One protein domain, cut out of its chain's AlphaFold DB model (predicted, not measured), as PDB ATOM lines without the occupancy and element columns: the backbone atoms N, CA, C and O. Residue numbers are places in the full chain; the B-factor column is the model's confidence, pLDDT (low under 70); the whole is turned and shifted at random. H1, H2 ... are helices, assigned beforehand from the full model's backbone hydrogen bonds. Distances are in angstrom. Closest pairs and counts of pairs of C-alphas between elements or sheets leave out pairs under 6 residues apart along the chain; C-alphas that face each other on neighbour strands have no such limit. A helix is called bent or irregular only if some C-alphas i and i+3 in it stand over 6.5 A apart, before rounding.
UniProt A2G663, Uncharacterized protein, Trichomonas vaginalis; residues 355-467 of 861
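What this domain is: This is residues 355 to 467 of the 861 residues of an uncharacterized protein of Trichomonas vaginalis (UniProt A2G663). Three pairs of antiparallel helices stand side by side, giving a row H1, H3, H6 and a second row H2, H4, H7 running the other way. H3 is in the middle of the first row, and beyond that row, on the side away from the second, a loosely wound loop holds the short H5. The printed part has 113 residues, with seven named helices, H1 to H7 in order, and no named strand; its class is all helix. It is compact, with a radius of gyration of the C-alphas of 12.9 A and spans of 33 by 28 by 23 A.

Where its parts are: H1, residues 355 to 365, begins at C-alpha (34.700, 34.365, 7.072) and is irregular: C-alphas 361 and 364 are 7.2 A apart. H2 is residues 369 to 377. H3, residues 382 to 398, is 24.5 A long. H4 is residues 402 to 410, H5 428 to 431, H6 444 to 450. H7, residues 454 to 462, ends at C-alpha (46.810, 23.587, -19.438).

How they stand to each other: H3, the hub, touches H1 the same way at 2 degrees, closest C-alphas Pro 364 and Val 395, 6.2 A. H3 touches H6, closest C-alphas Cys 394 and Pro 444, 4.7 A. H3 and H4 form a hairpin, closest C-alphas Ala 396 and Val 405, 5.9 A. H6 and H7 form another, Ala 448 and Phe 457, 5.3 A. H2 and H4 only just touch, with 3 pairs of C-alphas within 8 A, closest Ile 369 and Leu 404, 6.2 A. H5 touches no helix. Every O i to N i+4 pair is within hydrogen-bond range in H2, H3, H4 and H7; H1 has 5 of 7, H6 0 of 3 but 4 of 4 O i to N i+3 pairs, and H5 is too short for such a pair.

The domain as a whole: The C-alphas farthest apart, of His 380 and Asp 452, are 35.6 A apart. The printed part has no cut. The links H4 to H5 and H5 to H6 are long; residues 419 to 420 pair antiparallel with 441 to 442. pLDDT is under 70 in residues 355 to 384 and 421 to 439.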
ATOM      1  N   PRO A 355      33.727  34.306   8.164       62.50
ATOM      2  CA  PRO A 355      34.700  34.365   7.072       62.50
ATOM      3  C   PRO A 355      34.101  34.051   5.687       62.50
ATOM      4  O   PRO A 355      34.683  34.443   4.683       62.50
ATOM      5  N   GLU A 356      32.937  33.397   5.604       63.25
ATOM      6  CA  GLU A 356      32.263  33.060   4.342       63.25
ATOM      7  C   GLU A 356      31.714  34.308   3.642       63.25
ATOM      8  O   GLU A 356      32.086  34.604   2.505       63.25
ATOM      9  N   ASN A 357      30.880  35.087   4.337       63.97
ATOM     10  CA  ASN A 357      30.357  36.341   3.793       63.97
ATOM     11  C   ASN A 357      31.483  37.328   3.479       63.97
ATOM     12  O   ASN A 357      31.401  38.075   2.507       63.97
ATOM     13  N   LEU A 358      32.559  37.300   4.269       66.19
ATOM     14  CA  LEU A 358      33.739  38.119   4.025       66.19
ATOM     15  C   LEU A 358      34.386  37.805   2.674       66.19
ATOM     16  O   LEU A 358      34.730  38.725   1.938       66.19
ATOM     17  N   VAL A 359      34.506  36.518   2.342       65.56
ATOM     18  CA  VAL A 359      35.052  36.063   1.064       65.56
ATOM     19  C   VAL A 359      34.183  36.576  -0.087       65.56
ATOM     20  O   VAL A 359      34.701  37.308  -0.920       65.56
ATOM     21  N   TYR A 360      32.867  36.338  -0.096       63.34
ATOM     22  CA  TYR A 360      31.988  36.813  -1.185       63.34
ATOM     23  C   TYR A 360      31.987  38.337  -1.383       63.34
ATOM     24  O   TYR A 360      31.811  38.817  -2.503       63.34
ATOM     25  N   ILE A 361      32.176  39.088  -0.299       61.03
ATOM     26  CA  ILE A 361      32.137  40.550  -0.278       61.03
ATOM     27  C   ILE A 361      33.483  41.136  -0.742       61.03
ATOM     28  O   ILE A 361      33.513  42.012  -1.601       61.03
ATOM     29  N   ILE A 362      34.611  40.634  -0.237       63.06
ATOM     30  CA  ILE A 362      35.950  41.175  -0.539       63.06
ATOM     31  C   ILE A 362      36.467  40.733  -1.911       63.06
ATOM     32  O   ILE A 362      37.202  41.469  -2.570       63.06
ATOM     33  N   LEU A 363      36.077  39.538  -2.345       64.88
ATOM     34  CA  LEU A 363      36.641  38.848  -3.499       64.88
ATOM     35  C   LEU A 363      36.735  39.651  -4.797       64.88
ATOM     36  O   LEU A 363      37.814  39.664  -5.386       64.88
ATOM     37  N   PRO A 364      35.682  40.356  -5.257       60.66
ATOM     38  CA  PRO A 364      35.748  41.092  -6.521       60.66
ATOM     39  C   PRO A 364      36.782  42.236  -6.533       60.66
ATOM     40  O   PRO A 364      37.051  42.799  -7.600       60.66
ATOM     41  N   PHE A 365      37.342  42.576  -5.363       59.38
ATOM     42  CA  PHE A 365      38.153  43.765  -5.108       59.38
ATOM     43  C   PHE A 365      39.504  43.475  -4.425       59.38
ATOM     44  O   PHE A 365      40.197  44.419  -4.056       59.38
ATOM     45  N   CYS A 366      39.902  42.211  -4.226       64.06
ATOM     46  CA  CYS A 366      41.190  41.866  -3.611       64.06
ATOM     47  C   CYS A 366      41.960  40.842  -4.454       64.06
ATOM     48  O   CYS A 366      41.417  39.815  -4.840       64.06
ATOM     49  N   ILE A 367      43.237  41.111  -4.725       60.50
ATOM     50  CA  ILE A 367      44.121  40.295  -5.584       60.50
ATOM     51  C   ILE A 367      45.262  39.660  -4.751       60.50
ATOM     52  O   ILE A 367      45.996  38.806  -5.241       60.50
ATOM     53  N   ASP A 368      45.381  40.023  -3.469       67.62
ATOM     54  CA  ASP A 368      46.489  39.641  -2.585       67.62
ATOM     55  C   ASP A 368      46.368  38.203  -2.051       67.62
ATOM     56  O   ASP A 368      45.524  37.894  -1.206       67.62
ATOM     57  N   ILE A 369      47.269  37.340  -2.524       66.50
ATOM     58  CA  ILE A 369      47.371  35.903  -2.231       66.50
ATOM     59  C   ILE A 369      47.459  35.585  -0.730       66.50
ATOM     60  O   ILE A 369      46.905  34.571  -0.288       66.50
ATOM     61  N   ASP A 370      48.123  36.415   0.072       66.75
ATOM     62  CA  ASP A 370      48.307  36.130   1.500       66.75
ATOM     63  C   ASP A 370      46.992  36.292   2.265       66.75
ATOM     64  O   ASP A 370      46.665  35.492   3.150       66.75
ATOM     65  N   ILE A 371      46.174  37.262   1.847       66.88
ATOM     66  CA  ILE A 371      44.806  37.430   2.343       66.88
ATOM     67  C   ILE A 371      43.967  36.196   1.991       66.88
ATOM     68  O   ILE A 371      43.235  35.694   2.848       66.88
ATOM     69  N   TYR A 372      44.105  35.655   0.777       67.81
ATOM     70  CA  TYR A 372      43.400  34.437   0.362       67.81
ATOM     71  C   TYR A 372      43.762  33.231   1.225       67.81
ATOM     72  O   TYR A 372      42.872  32.561   1.759       67.81
ATOM     73  N   ARG A 373      45.061  32.964   1.405       66.38
ATOM     74  CA  ARG A 373      45.544  31.847   2.235       66.38
ATOM     75  C   ARG A 373      45.030  31.957   3.667       66.38
ATOM     76  O   ARG A 373      44.569  30.965   4.234       66.38
ATOM     77  N   TYR A 374      45.046  33.164   4.226       67.31
ATOM     78  CA  TYR A 374      44.519  33.417   5.558       67.31
ATOM     79  C   TYR A 374      43.002  33.183   5.642       67.31
ATOM     80  O   TYR A 374      42.547  32.450   6.522       67.31
ATOM     81  N   LEU A 375      42.205  33.746   4.729       67.88
ATOM     82  CA  LEU A 375      40.743  33.611   4.760       67.88
ATOM     83  C   LEU A 375      40.301  32.149   4.633       67.88
ATOM     84  O   LEU A 375      39.461  31.699   5.412       67.88
ATOM     85  N   PHE A 376      40.909  31.377   3.728       69.06
ATOM     86  CA  PHE A 376      40.593  29.952   3.597       69.06
ATOM     87  C   PHE A 376      41.027  29.114   4.799       69.06
ATOM     88  O   PHE A 376      40.363  28.120   5.093       69.06
ATOM     89  N   SER A 377      42.074  29.518   5.529       67.31
ATOM     90  CA  SER A 377      42.470  28.847   6.775       67.31
ATOM     91  C   SER A 377      41.409  28.949   7.882       67.31
ATOM     92  O   SER A 377      41.356  28.086   8.755       67.31
ATOM     93  N   MET A 378      40.532  29.961   7.823       65.12
ATOM     94  CA  MET A 378      39.480  30.196   8.819       65.12
ATOM     95  C   MET A 378      38.146  29.498   8.497       65.12
ATOM     96  O   MET A 378      37.255  29.458   9.346       65.12
ATOM     97  N   ILE A 379      37.966  28.948   7.288       66.25
ATOM     98  CA  ILE A 379      36.713  28.286   6.891       66.25
ATOM     99  C   ILE A 379      36.806  26.788   7.203       66.25
ATOM    100  O   ILE A 379      37.388  26.015   6.446       66.25
ATOM    101  N   HIS A 380      36.196  26.369   8.313       61.78
ATOM    102  CA  HIS A 380      36.228  24.972   8.772       61.78
ATOM    103  C   HIS A 380      35.158  24.065   8.132       61.78
ATOM    104  O   HIS A 380      35.322  22.845   8.104       61.78
ATOM    105  N   ASP A 381      34.072  24.629   7.595       65.62
ATOM    106  CA  ASP A 381      33.035  23.866   6.889       65.62
ATOM    107  C   ASP A 381      33.496  23.533   5.463       65.62
ATOM    108  O   ASP A 381      33.716  24.420   4.638       65.62
ATOM    109  N   LYS A 382      33.608  22.235   5.160       64.81
ATOM    110  CA  LYS A 382      34.086  21.730   3.865       64.81
ATOM    111  C   LYS A 382      33.215  22.172   2.684       64.81
ATOM    112  O   LYS A 382      33.759  22.484   1.627       64.81
ATOM    113  N   LYS A 383      31.887  22.208   2.839       62.09
ATOM    114  CA  LYS A 383      30.959  22.570   1.754       62.09
ATOM    115  C   LYS A 383      30.975  24.076   1.502       62.09
ATOM    116  O   LYS A 383      30.986  24.506   0.352       62.09
ATOM    117  N   LYS A 384      31.027  24.875   2.568       66.12
ATOM    118  CA  LYS A 384      31.161  26.338   2.460       66.12
ATOM    119  C   LYS A 384      32.521  26.736   1.889       66.12
ATOM    120  O   LYS A 384      32.593  27.568   0.991       66.12
ATOM    121  N   SER A 385      33.588  26.069   2.336       70.75
ATOM    122  CA  SER A 385      34.946  26.227   1.802       70.75
ATOM    123  C   SER A 385      34.993  25.958   0.296       70.75
ATOM    124  O   SER A 385      35.602  26.730  -0.438       70.75
ATOM    125  N   TYR A 386      34.284  24.931  -0.184       76.50
ATOM    126  CA  TYR A 386      34.204  24.599  -1.609       76.50
ATOM    127  C   TYR A 386      33.581  25.718  -2.463       76.50
ATOM    128  O   TYR A 386      34.210  26.172  -3.417       76.50
ATOM    129  N   ASN A 387      32.392  26.218  -2.101       75.88
ATOM    130  CA  ASN A 387      31.733  27.291  -2.863       75.88
ATOM    131  C   ASN A 387      32.554  28.590  -2.854       75.88
ATOM    132  O   ASN A 387      32.705  29.230  -3.893       75.88
ATOM    133  N   CYS A 388      33.142  28.944  -1.706       75.00
ATOM    134  CA  CYS A 388      34.025  30.103  -1.585       75.00
ATOM    135  C   CYS A 388      35.258  29.982  -2.489       75.00
ATOM    136  O   CYS A 388      35.614  30.941  -3.175       75.00
ATOM    137  N   LYS A 389      35.901  28.809  -2.522       78.88
ATOM    138  CA  LYS A 389      37.066  28.535  -3.377       78.88
ATOM    139  C   LYS A 389      36.726  28.635  -4.863       78.88
ATOM    140  O   LYS A 389      37.424  29.332  -5.595       78.88
ATOM    141  N   LEU A 390      35.625  28.020  -5.295       82.56
ATOM    142  CA  LEU A 390      35.153  28.120  -6.680       82.56
ATOM    143  C   LEU A 390      34.799  29.552  -7.079       82.56
ATOM    144  O   LEU A 390      35.137  29.992  -8.174       82.56
ATOM    145  N   PHE A 391      34.143  30.296  -6.189       80.75
ATOM    146  CA  PHE A 391      33.760  31.677  -6.468       80.75
ATOM    147  C   PHE A 391      35.008  32.551  -6.608       80.75
ATOM    148  O   PHE A 391      35.116  33.339  -7.547       80.75
ATOM    149  N   SER A 392      35.996  32.323  -5.739       78.94
ATOM    150  CA  SER A 392      37.313  32.963  -5.817       78.94
ATOM    151  C   SER A 392      38.019  32.670  -7.132       78.94
ATOM    152  O   SER A 392      38.590  33.573  -7.738       78.94
ATOM    153  N   LEU A 393      37.946  31.423  -7.597       86.56
ATOM    154  CA  LEU A 393      38.546  31.004  -8.857       86.56
ATOM    155  C   LEU A 393      37.884  31.708 -10.047       86.56
ATOM    156  O   LEU A 393      38.582  32.264 -10.892       86.56
ATOM    157  N   CYS A 394      36.551  31.769 -10.080       85.00
ATOM    158  CA  CYS A 394      35.809  32.513 -11.100       85.00
ATOM    159  C   CYS A 394      36.217  33.995 -11.143       85.00
ATOM    160  O   CYS A 394      36.460  34.537 -12.222       85.00
ATOM    161  N   VAL A 395      36.350  34.645  -9.981       80.44
ATOM    162  CA  VAL A 395      36.799  36.044  -9.886       80.44
ATOM    163  C   VAL A 395      38.238  36.211 -10.371       80.44
ATOM    164  O   VAL A 395      38.515  37.127 -11.146       80.44
ATOM    165  N   ALA A 396      39.151  35.334  -9.949       84.69
ATOM    166  CA  ALA A 396      40.557  35.381 -10.347       84.69
ATOM    167  C   ALA A 396      40.709  35.305 -11.875       84.69
ATOM    168  O   ALA A 396      41.459  36.084 -12.468       84.69
ATOM    169  N   ILE A 397      39.924  34.432 -12.514       87.75
ATOM    170  CA  ILE A 397      39.871  34.276 -13.972       87.75
ATOM    171  C   ILE A 397      39.334  35.546 -14.639       87.75
ATOM    172  O   ILE A 397      39.979  36.066 -15.551       87.75
ATOM    173  N   LEU A 398      38.208  36.098 -14.165       82.94
ATOM    174  CA  LEU A 398      37.661  37.360 -14.690       82.94
ATOM    175  C   LEU A 398      38.679  38.502 -14.604       82.94
ATOM    176  O   LEU A 398      38.804  39.303 -15.529       82.94
ATOM    177  N   LYS A 399      39.432  38.572 -13.504       80.25
ATOM    178  CA  LYS A 399      40.443  39.607 -13.256       80.25
ATOM    179  C   LYS A 399      41.796  39.323 -13.913       80.25
ATOM    180  O   LYS A 399      42.697  40.144 -13.778       80.25
ATOM    181  N   LYS A 400      41.938  38.213 -14.648       88.31
ATOM    182  CA  LYS A 400      43.178  37.812 -15.337       88.31
ATOM    183  C   LYS A 400      44.364  37.602 -14.381       88.31
ATOM    184  O   LYS A 400      45.510  37.849 -14.751       88.31
ATOM    185  N   ASN A 401      44.095  37.158 -13.152       86.00
ATOM    186  CA  ASN A 401      45.117  36.920 -12.135       86.00
ATOM    187  C   ASN A 401      45.571  35.451 -12.143       86.00
ATOM    188  O   ASN A 401      44.974  34.605 -11.479       86.00
ATOM    189  N   TYR A 402      46.632  35.167 -12.896       90.19
ATOM    190  CA  TYR A 402      47.202  33.825 -13.056       90.19
ATOM    191  C   TYR A 402      47.769  33.261 -11.744       90.19
ATOM    192  O   TYR A 402      47.532  32.096 -11.431       90.19
ATOM    193  N   ASP A 403      48.444  34.091 -10.948       86.69
ATOM    194  CA  ASP A 403      49.084  33.659  -9.700       86.69
ATOM    195  C   ASP A 403      48.042  33.198  -8.673       86.69
ATOM    196  O   ASP A 403      48.207  32.186  -7.991       86.69
ATOM    197  N   LEU A 404      46.920  33.913  -8.585       84.06
ATOM    198  CA  LEU A 404      45.823  33.519  -7.709       84.06
ATOM    199  C   LEU A 404      45.097  32.268  -8.213       84.06
ATOM    200  O   LEU A 404      44.694  31.444  -7.393       84.06
ATOM    201  N   VAL A 405      44.941  32.106  -9.532       88.50
ATOM    202  CA  VAL A 405      44.415  30.860 -10.112       88.50
ATOM    203  C   VAL A 405      45.281  29.677  -9.673       88.50
ATOM    204  O   VAL A 405      44.739  28.691  -9.176       88.50
ATOM    205  N   ASP A 406      46.606  29.805  -9.750       88.94
ATOM    206  CA  ASP A 406      47.542  28.759  -9.326       88.94
ATOM    207  C   ASP A 406      47.408  28.418  -7.849       88.94
ATOM    208  O   ASP A 406      47.232  27.252  -7.499       88.94
ATOM    209  N   VAL A 407      47.400  29.429  -6.981       84.88
ATOM    210  CA  VAL A 407      47.245  29.214  -5.537       84.88
ATOM    211  C   VAL A 407      45.915  28.535  -5.218       84.88
ATOM    212  O   VAL A 407      45.859  27.647  -4.371       84.88
ATOM    213  N   LEU A 408      44.826  28.923  -5.879       85.31
ATOM    214  CA  LEU A 408      43.520  28.307  -5.652       85.31
ATOM    215  C   LEU A 408      43.497  26.841  -6.100       85.31
ATOM    216  O   LEU A 408      42.906  26.010  -5.404       85.31
ATOM    217  N   ILE A 409      44.159  26.505  -7.206       87.06
ATOM    218  CA  ILE A 409      44.304  25.120  -7.675       87.06
ATOM    219  C   ILE A 409      45.177  24.312  -6.703       87.06
ATOM    220  O   ILE A 409      44.775  23.219  -6.304       87.06
ATOM    221  N   GLU A 410      46.304  24.858  -6.232       85.06
ATOM    222  CA  GLU A 410      47.155  24.243  -5.195       85.06
ATOM    223  C   GLU A 410      46.383  23.970  -3.893       85.06
ATOM    224  O   GLU A 410      46.595  22.954  -3.229       85.06
ATOM    225  N   LEU A 411      45.436  24.846  -3.542       81.19
ATOM    226  CA  LEU A 411      44.526  24.675  -2.403       81.19
ATOM    227  C   LEU A 411      43.412  23.634  -2.649       81.19
ATOM    228  O   LEU A 411      42.517  23.481  -1.802       81.19
ATOM    229  N   GLY A 412      43.450  22.925  -3.781       82.56
ATOM    230  CA  GLY A 412      42.535  21.848  -4.151       82.56
ATOM    231  C   GLY A 412      41.186  22.327  -4.685       82.56
ATOM    232  O   GLY A 412      40.179  21.652  -4.470       82.56
ATOM    233  N   THR A 413      41.126  23.507  -5.308       87.44
ATOM    234  CA  THR A 413      39.896  23.984  -5.962       87.44
ATOM    235  C   THR A 413      39.666  23.219  -7.264       87.44
ATOM    236  O   THR A 413      40.560  23.144  -8.102       87.44
ATOM    237  N   ASP A 414      38.465  22.667  -7.443       88.25
ATOM    238  CA  ASP A 414      38.098  21.926  -8.653       88.25
ATOM    239  C   ASP A 414      37.861  22.880  -9.834       88.25
ATOM    240  O   ASP A 414      36.928  23.679  -9.817       88.25
ATOM    241  N   LEU A 415      38.680  22.783 -10.884       90.25
ATOM    242  CA  LEU A 415      38.518  23.567 -12.114       90.25
ATOM    243  C   LEU A 415      37.207  23.263 -12.858       90.25
ATOM    244  O   LEU A 415      36.709  24.113 -13.599       90.25
ATOM    245  N   ASN A 416      36.654  22.063 -12.670       91.19
ATOM    246  CA  ASN A 416      35.427  21.601 -13.318       91.19
ATOM    247  C   ASN A 416      34.173  21.885 -12.479       91.19
ATOM    248  O   ASN A 416      33.049  21.715 -12.956       91.19
ATOM    249  N   GLY A 417      34.354  22.323 -11.233       87.94
ATOM    250  CA  GLY A 417      33.261  22.597 -10.316       87.94
ATOM    251  C   GLY A 417      32.379  23.759 -10.777       87.94
ATOM    252  O   GLY A 417      32.757  24.585 -11.609       87.94
ATOM    253  N   HIS A 418      31.181  23.836 -10.202       85.88
ATOM    254  CA  HIS A 418      30.222  24.894 -10.494       85.88
ATOM    255  C   HIS A 418      29.589  25.461  -9.237       85.88
ATOM    256  O   HIS A 418      29.519  24.802  -8.195       85.88
ATOM    257  N   ILE A 419      29.079  26.681  -9.371       78.50
ATOM    258  CA  ILE A 419      28.281  27.333  -8.340       78.50
ATOM    259  C   ILE A 419      26.875  27.557  -8.868       78.50
ATOM    260  O   ILE A 419      26.683  28.159  -9.922       78.50
ATOM    261  N   ASN A 420      25.885  27.100  -8.110       72.88
ATOM    262  CA  ASN A 420      24.485  27.358  -8.407       72.88
ATOM    263  C   ASN A 420      24.171  28.832  -8.133       72.88
ATOM    264  O   ASN A 420      24.258  29.281  -6.987       72.88
ATOM    265  N   SER A 421      23.757  29.568  -9.163       63.28
ATOM    266  CA  SER A 421      23.499  31.013  -9.067       63.28
ATOM    267  C   SER A 421      22.413  31.376  -8.034       63.28
ATOM    268  O   SER A 421      22.475  32.446  -7.440       63.28
ATOM    269  N   ILE A 422      21.484  30.456  -7.733       54.62
ATOM    270  CA  ILE A 422      20.419  30.607  -6.717       54.62
ATOM    271  C   ILE A 422      20.969  30.642  -5.277       54.62
ATOM    272  O   ILE A 422      20.365  31.254  -4.400       54.62
ATOM    273  N   TYR A 423      22.105  29.990  -5.005       51.22
ATOM    274  CA  TYR A 423      22.649  29.891  -3.642       51.22
ATOM    275  C   TYR A 423      23.440  31.115  -3.209       51.22
ATOM    276  O   TYR A 423      23.792  31.219  -2.033       51.22
ATOM    277  N   ILE A 424      23.709  32.040  -4.128       54.03
ATOM    278  CA  ILE A 424      24.453  33.234  -3.793       54.03
ATOM    279  C   ILE A 424      23.496  34.425  -3.725       54.03
ATOM    280  O   ILE A 424      23.121  35.004  -4.741       54.03
ATOM    281  N   GLN A 425      23.141  34.840  -2.504       50.69
ATOM    282  CA  GLN A 425      22.583  36.171  -2.232       50.69
ATOM    283  C   GLN A 425      23.671  37.247  -2.424       50.69
ATOM    284  O   GLN A 425      24.015  37.986  -1.505       50.69
ATOM    285  N   LEU A 426      24.277  37.312  -3.611       51.66
ATOM    286  CA  LEU A 426      25.175  38.403  -3.969       51.66
ATOM    287  C   LEU A 426      24.340  39.658  -4.261       51.66
ATOM    288  O   LEU A 426      23.240  39.559  -4.811       51.66
ATOM    289  N   PRO A 427      24.859  40.858  -3.953       49.25
ATOM    290  CA  PRO A 427      24.325  42.097  -4.499       49.25
ATOM    291  C   PRO A 427      24.181  41.982  -6.024       49.25
ATOM    292  O   PRO A 427      25.108  41.538  -6.704       49.25
ATOM    293  N   ILE A 428      23.040  42.414  -6.566       43.78
ATOM    294  CA  ILE A 428      22.665  42.320  -7.994       43.78
ATOM    295  C   ILE A 428      23.779  42.811  -8.944       43.78
ATOM    296  O   ILE A 428      23.943  42.280 -10.040       43.78
ATOM    297  N   GLN A 429      24.595  43.780  -8.515       46.28
ATOM    298  CA  GLN A 429      25.737  44.295  -9.282       46.28
ATOM    299  C   GLN A 429      26.850  43.265  -9.522       46.28
ATOM    300  O   GLN A 429      27.472  43.296 -10.578       46.28
ATOM    301  N   ILE A 430      27.095  42.347  -8.583       48.66
ATOM    302  CA  ILE A 430      28.108  41.295  -8.732       48.66
ATOM    303  C   ILE A 430      27.544  40.145  -9.581       48.66
ATOM    304  O   ILE A 430      28.269  39.559 -10.373       48.66
ATOM    305  N   PHE A 431      26.237  39.879  -9.503       48.56
ATOM    306  CA  PHE A 431      25.555  38.873 -10.328       48.56
ATOM    307  C   PHE A 431      25.629  39.181 -11.836       48.56
ATOM    308  O   PHE A 431      25.818  38.278 -12.646       48.56
ATOM    309  N   MET A 432      25.566  40.465 -12.210       48.06
ATOM    310  CA  MET A 432      25.709  40.944 -13.597       48.06
ATOM    311  C   MET A 432      27.113  40.730 -14.195       48.06
ATOM    312  O   MET A 432      27.293  40.908 -15.397       48.06
ATOM    313  N   LEU A 433      28.112  40.378 -13.375       51.03
ATOM    314  CA  LEU A 433      29.506  40.207 -13.792       51.03
ATOM    315  C   LEU A 433      29.871  38.769 -14.169       51.03
ATOM    316  O   LEU A 433      31.040  38.554 -14.461       51.03
ATOM    317  N   TYR A 434      28.938  37.815 -14.175       59.59
ATOM    318  CA  TYR A 434      29.234  36.424 -14.528       59.59
ATOM    319  C   TYR A 434      28.388  35.968 -15.705       59.59
ATOM    320  O   TYR A 434      27.180  36.208 -15.763       59.59
ATOM    321  N   VAL A 435      29.002  35.205 -16.604       55.69
ATOM    322  CA  VAL A 435      28.255  34.411 -17.579       55.69
ATOM    323  C   VAL A 435      27.580  33.261 -16.830       55.69
ATOM    324  O   VAL A 435      28.194  32.226 -16.573       55.69
ATOM    325  N   CYS A 436      26.317  33.455 -16.450       56.69
ATOM    326  CA  CYS A 436      25.456  32.345 -16.057       56.69
ATOM    327  C   CYS A 436      25.170  31.506 -17.301       56.69
ATOM    328  O   CYS A 436      24.690  32.023 -18.314       56.69
ATOM    329  N   THR A 437      25.465  30.212 -17.239       61.75
ATOM    330  CA  THR A 437      25.048  29.288 -18.292       61.75
ATOM    331  C   THR A 437      23.544  29.022 -18.208       61.75
ATOM    332  O   THR A 437      22.887  29.360 -17.224       61.75
ATOM    333  N   ALA A 438      22.960  28.444 -19.263       61.88
ATOM    334  CA  ALA A 438      21.514  28.198 -19.343       61.88
ATOM    335  C   ALA A 438      20.969  27.303 -18.204       61.88
ATOM    336  O   ALA A 438      19.785  27.356 -17.885       61.88
ATOM    337  N   ASP A 439      21.842  26.525 -17.563       66.69
ATOM    338  CA  ASP A 439      21.595  25.710 -16.366       66.69
ATOM    339  C   ASP A 439      21.687  26.506 -15.045       66.69
ATOM    340  O   ASP A 439      21.699  25.914 -13.966       66.69
ATOM    341  N   GLN A 440      21.774  27.840 -15.116       72.12
ATOM    342  CA  GLN A 440      21.904  28.754 -13.975       72.12
ATOM    343  C   GLN A 440      23.132  28.470 -13.092       72.12
ATOM    344  O   GLN A 440      23.162  28.841 -11.914       72.12
ATOM    345  N   CYS A 441      24.149  27.815 -13.648       80.25
ATOM    346  CA  CYS A 441      25.406  27.534 -12.976       80.25
ATOM    347  C   CYS A 441      26.511  28.495 -13.444       80.25
ATOM    348  O   CYS A 441      26.473  29.046 -14.544       80.25
ATOM    349  N   ILE A 442      27.508  28.705 -12.587       81.75
ATOM    350  CA  ILE A 442      28.714  29.485 -12.878       81.75
ATOM    351  C   ILE A 442      29.892  28.515 -12.895       81.75
ATOM    352  O   ILE A 442      30.162  27.879 -11.876       81.75
ATOM    353  N   TYR A 443      30.592  28.430 -14.029       87.81
ATOM    354  CA  TYR A 443      31.797  27.609 -14.186       87.81
ATOM    355  C   TYR A 443      33.039  28.495 -14.368       87.81
ATOM    356  O   TYR A 443      32.944  29.512 -15.073       87.81
ATOM    357  N   PRO A 444      34.203  28.093 -13.821       89.06
ATOM    358  CA  PRO A 444      35.467  28.812 -13.980       89.06
ATOM    359  C   PRO A 444      35.838  29.076 -15.444       89.06
ATOM    360  O   PRO A 444      36.112  30.213 -15.822       89.06
ATOM    361  N   ILE A 445      35.768  28.054 -16.303       90.81
ATOM    362  CA  ILE A 445      36.203  28.160 -17.706       90.81
ATOM    363  C   ILE A 445      35.397  29.180 -18.526       90.81
ATOM    364  O   ILE A 445      35.950  29.861 -19.390       90.81
ATOM    365  N   PHE A 446      34.102  29.353 -18.236       88.69
ATOM    366  CA  PHE A 446      33.259  30.314 -18.955       88.69
ATOM    367  C   PHE A 446      33.526  31.765 -18.552       88.69
ATOM    368  O   PHE A 446      33.176  32.672 -19.304       88.69
ATOM    369  N   GLN A 447      34.210  32.005 -17.432       86.44
ATOM    370  CA  GLN A 447      34.604  33.359 -17.045       86.44
ATOM    371  C   GLN A 447      35.656  33.948 -17.988       86.44
ATOM    372  O   GLN A 447      35.616  35.136 -18.302       86.44
ATOM    373  N   ALA A 448      36.553  33.117 -18.523       88.19
ATOM    374  CA  ALA A 448      37.524  33.568 -19.516       88.19
ATOM    375  C   ALA A 448      36.846  34.025 -20.826       88.19
ATOM    376  O   ALA A 448      37.347  34.929 -21.495       88.19
ATOM    377  N   LEU A 449      35.671  33.471 -21.160       86.50
ATOM    378  CA  LEU A 449      34.904  33.862 -22.349       86.50
ATOM    379  C   LEU A 449      34.318  35.276 -22.247       86.50
ATOM    380  O   LEU A 449      34.193  35.956 -23.262       86.50
ATOM    381  N   GLN A 450      33.979  35.731 -21.039       79.31
ATOM    382  CA  GLN A 450      33.321  37.023 -20.822       79.31
ATOM    383  C   GLN A 450      34.183  38.210 -21.256       79.31
ATOM    384  O   GLN A 450      33.689  39.146 -21.882       79.31
ATOM    385  N   ASN A 451      35.478  38.147 -20.950       78.56
ATOM    386  CA  ASN A 451      36.454  39.175 -21.315       78.56
ATOM    387  C   ASN A 451      37.173  38.866 -22.632       78.56
ATOM    388  O   ASN A 451      38.181  39.506 -22.939       78.56
ATOM    389  N   ASP A 452      36.679  37.871 -23.370       87.06
ATOM    390  CA  ASP A 452      37.310  37.342 -24.569       87.06
ATOM    391  C   ASP A 452      38.819  37.050 -24.367       87.06
ATOM    392  O   ASP A 452      39.658  37.357 -25.219       87.06
ATOM    393  N   ASP A 453      39.171  36.472 -23.210       90.19
ATOM    394  CA  ASP A 453      40.554  36.194 -22.824       90.19
ATOM    395  C   ASP A 453      41.012  34.796 -23.255       90.19
ATOM    396  O   ASP A 453      40.963  33.815 -22.511       90.19
ATOM    397  N   GLU A 454      41.527  34.731 -24.479       93.19
ATOM    398  CA  GLU A 454      42.089  33.514 -25.057       93.19
ATOM    399  C   GLU A 454      43.259  32.937 -24.245       93.19
ATOM    400  O   GLU A 454      43.395  31.715 -24.147       93.19
ATOM    401  N   LYS A 455      44.111  33.796 -23.670       94.94
ATOM    402  CA  LYS A 455      45.301  33.348 -22.935       94.94
ATOM    403  C   LYS A 455      44.892  32.662 -21.644       94.94
ATOM    404  O   LYS A 455      45.359  31.560 -21.377       94.94
ATOM    405  N   MET A 456      43.983  33.282 -20.896       94.44
ATOM    406  CA  MET A 456      43.444  32.698 -19.673       94.44
ATOM    407  C   MET A 456      42.646  31.422 -19.969       94.44
ATOM    408  O   MET A 456      42.764  30.444 -19.239       94.44
ATOM    409  N   PHE A 457      41.886  31.379 -21.069       94.75
ATOM    410  CA  PHE A 457      41.156  30.169 -21.457       94.75
ATOM    411  C   PHE A 457      42.097  28.983 -21.720       94.75
ATOM    412  O   PHE A 457      41.881  27.908 -21.168       94.75
ATOM    413  N   LYS A 458      43.166  29.179 -22.509       95.81
ATOM    414  CA  LYS A 458      44.196  28.145 -22.736       95.81
ATOM    415  C   LYS A 458      44.906  27.764 -21.440       95.81
ATOM    416  O   LYS A 458      45.072  26.586 -21.164       95.81
ATOM    417  N   TYR A 459      45.225  28.753 -20.610       95.88
ATOM    418  CA  TYR A 459      45.865  28.529 -19.319       95.88
ATOM    419  C   TYR A 459      45.056  27.602 -18.403       95.88
ATOM    420  O   TYR A 459      45.613  26.696 -17.792       95.88
ATOM    421  N   ILE A 460      43.733  27.789 -18.335       93.88
ATOM    422  CA  ILE A 460      42.842  26.918 -17.554       93.88
ATOM    423  C   ILE A 460      42.863  25.479 -18.096       93.88
ATOM    424  O   ILE A 460      42.888  24.536 -17.304       93.88
ATOM    425  N   LEU A 461      42.888  25.302 -19.423       95.19
ATOM    426  CA  LEU A 461      43.025  23.981 -20.050       95.19
ATOM    427  C   LEU A 461      44.360  23.323 -19.673       95.19
ATOM    428  O   LEU A 461      44.370  22.179 -19.219       95.19
ATOM    429  N   ASP A 462      45.461  24.068 -19.767       94.69
ATOM    430  CA  ASP A 462      46.810  23.587 -19.438       94.69
ATOM    431  C   ASP A 462      46.964  23.213 -17.952       94.69
ATOM    432  O   ASP A 462      47.778  22.358 -17.599       94.69
ATOM    433  N   LYS A 463      46.165  23.821 -17.065       93.75
ATOM    434  CA  LYS A 463      46.165  23.559 -15.615       93.75
ATOM    435  C   LYS A 463      45.326  22.349 -15.189       93.75
ATOM    436  O   LYS A 463      45.214  22.086 -13.992       93.75
ATOM    437  N   GLY A 464      44.786  21.588 -16.140       90.50
ATOM    438  CA  GLY A 464      44.107  20.318 -15.869       90.50
ATOM    439  C   GLY A 464      42.585  20.410 -15.793       90.50
ATOM    440  O   GLY A 464      41.957  19.570 -15.149       90.50
ATOM    441  N   TYR A 465      41.979  21.409 -16.439       94.56
ATOM    442  CA  TYR A 465      40.544  21.376 -16.716       94.56
ATOM    443  C   TYR A 465      40.206  20.137 -17.561       94.56
ATOM    444  O   TYR A 465      40.833  19.893 -18.594       94.56
ATOM    445  N   ASP A 466      39.208  19.357 -17.142       94.69
ATOM    446  CA  ASP A 466      38.764  18.194 -17.907       94.69
ATOM    447  C   ASP A 466      37.933  18.678 -19.095       94.69
ATOM    448  O   ASP A 466      36.771  19.071 -18.980       94.69
ATOM    449  N   ILE A 467      38.547  18.635 -20.273       94.12
ATOM    450  CA  ILE A 467      37.962  19.154 -21.505       94.12
ATOM    451  C   ILE A 467      36.649  18.470 -21.908       94.12
ATOM    452  O   ILE A 467      35.840  19.058 -22.633       94.12
TER     453      ILE A 467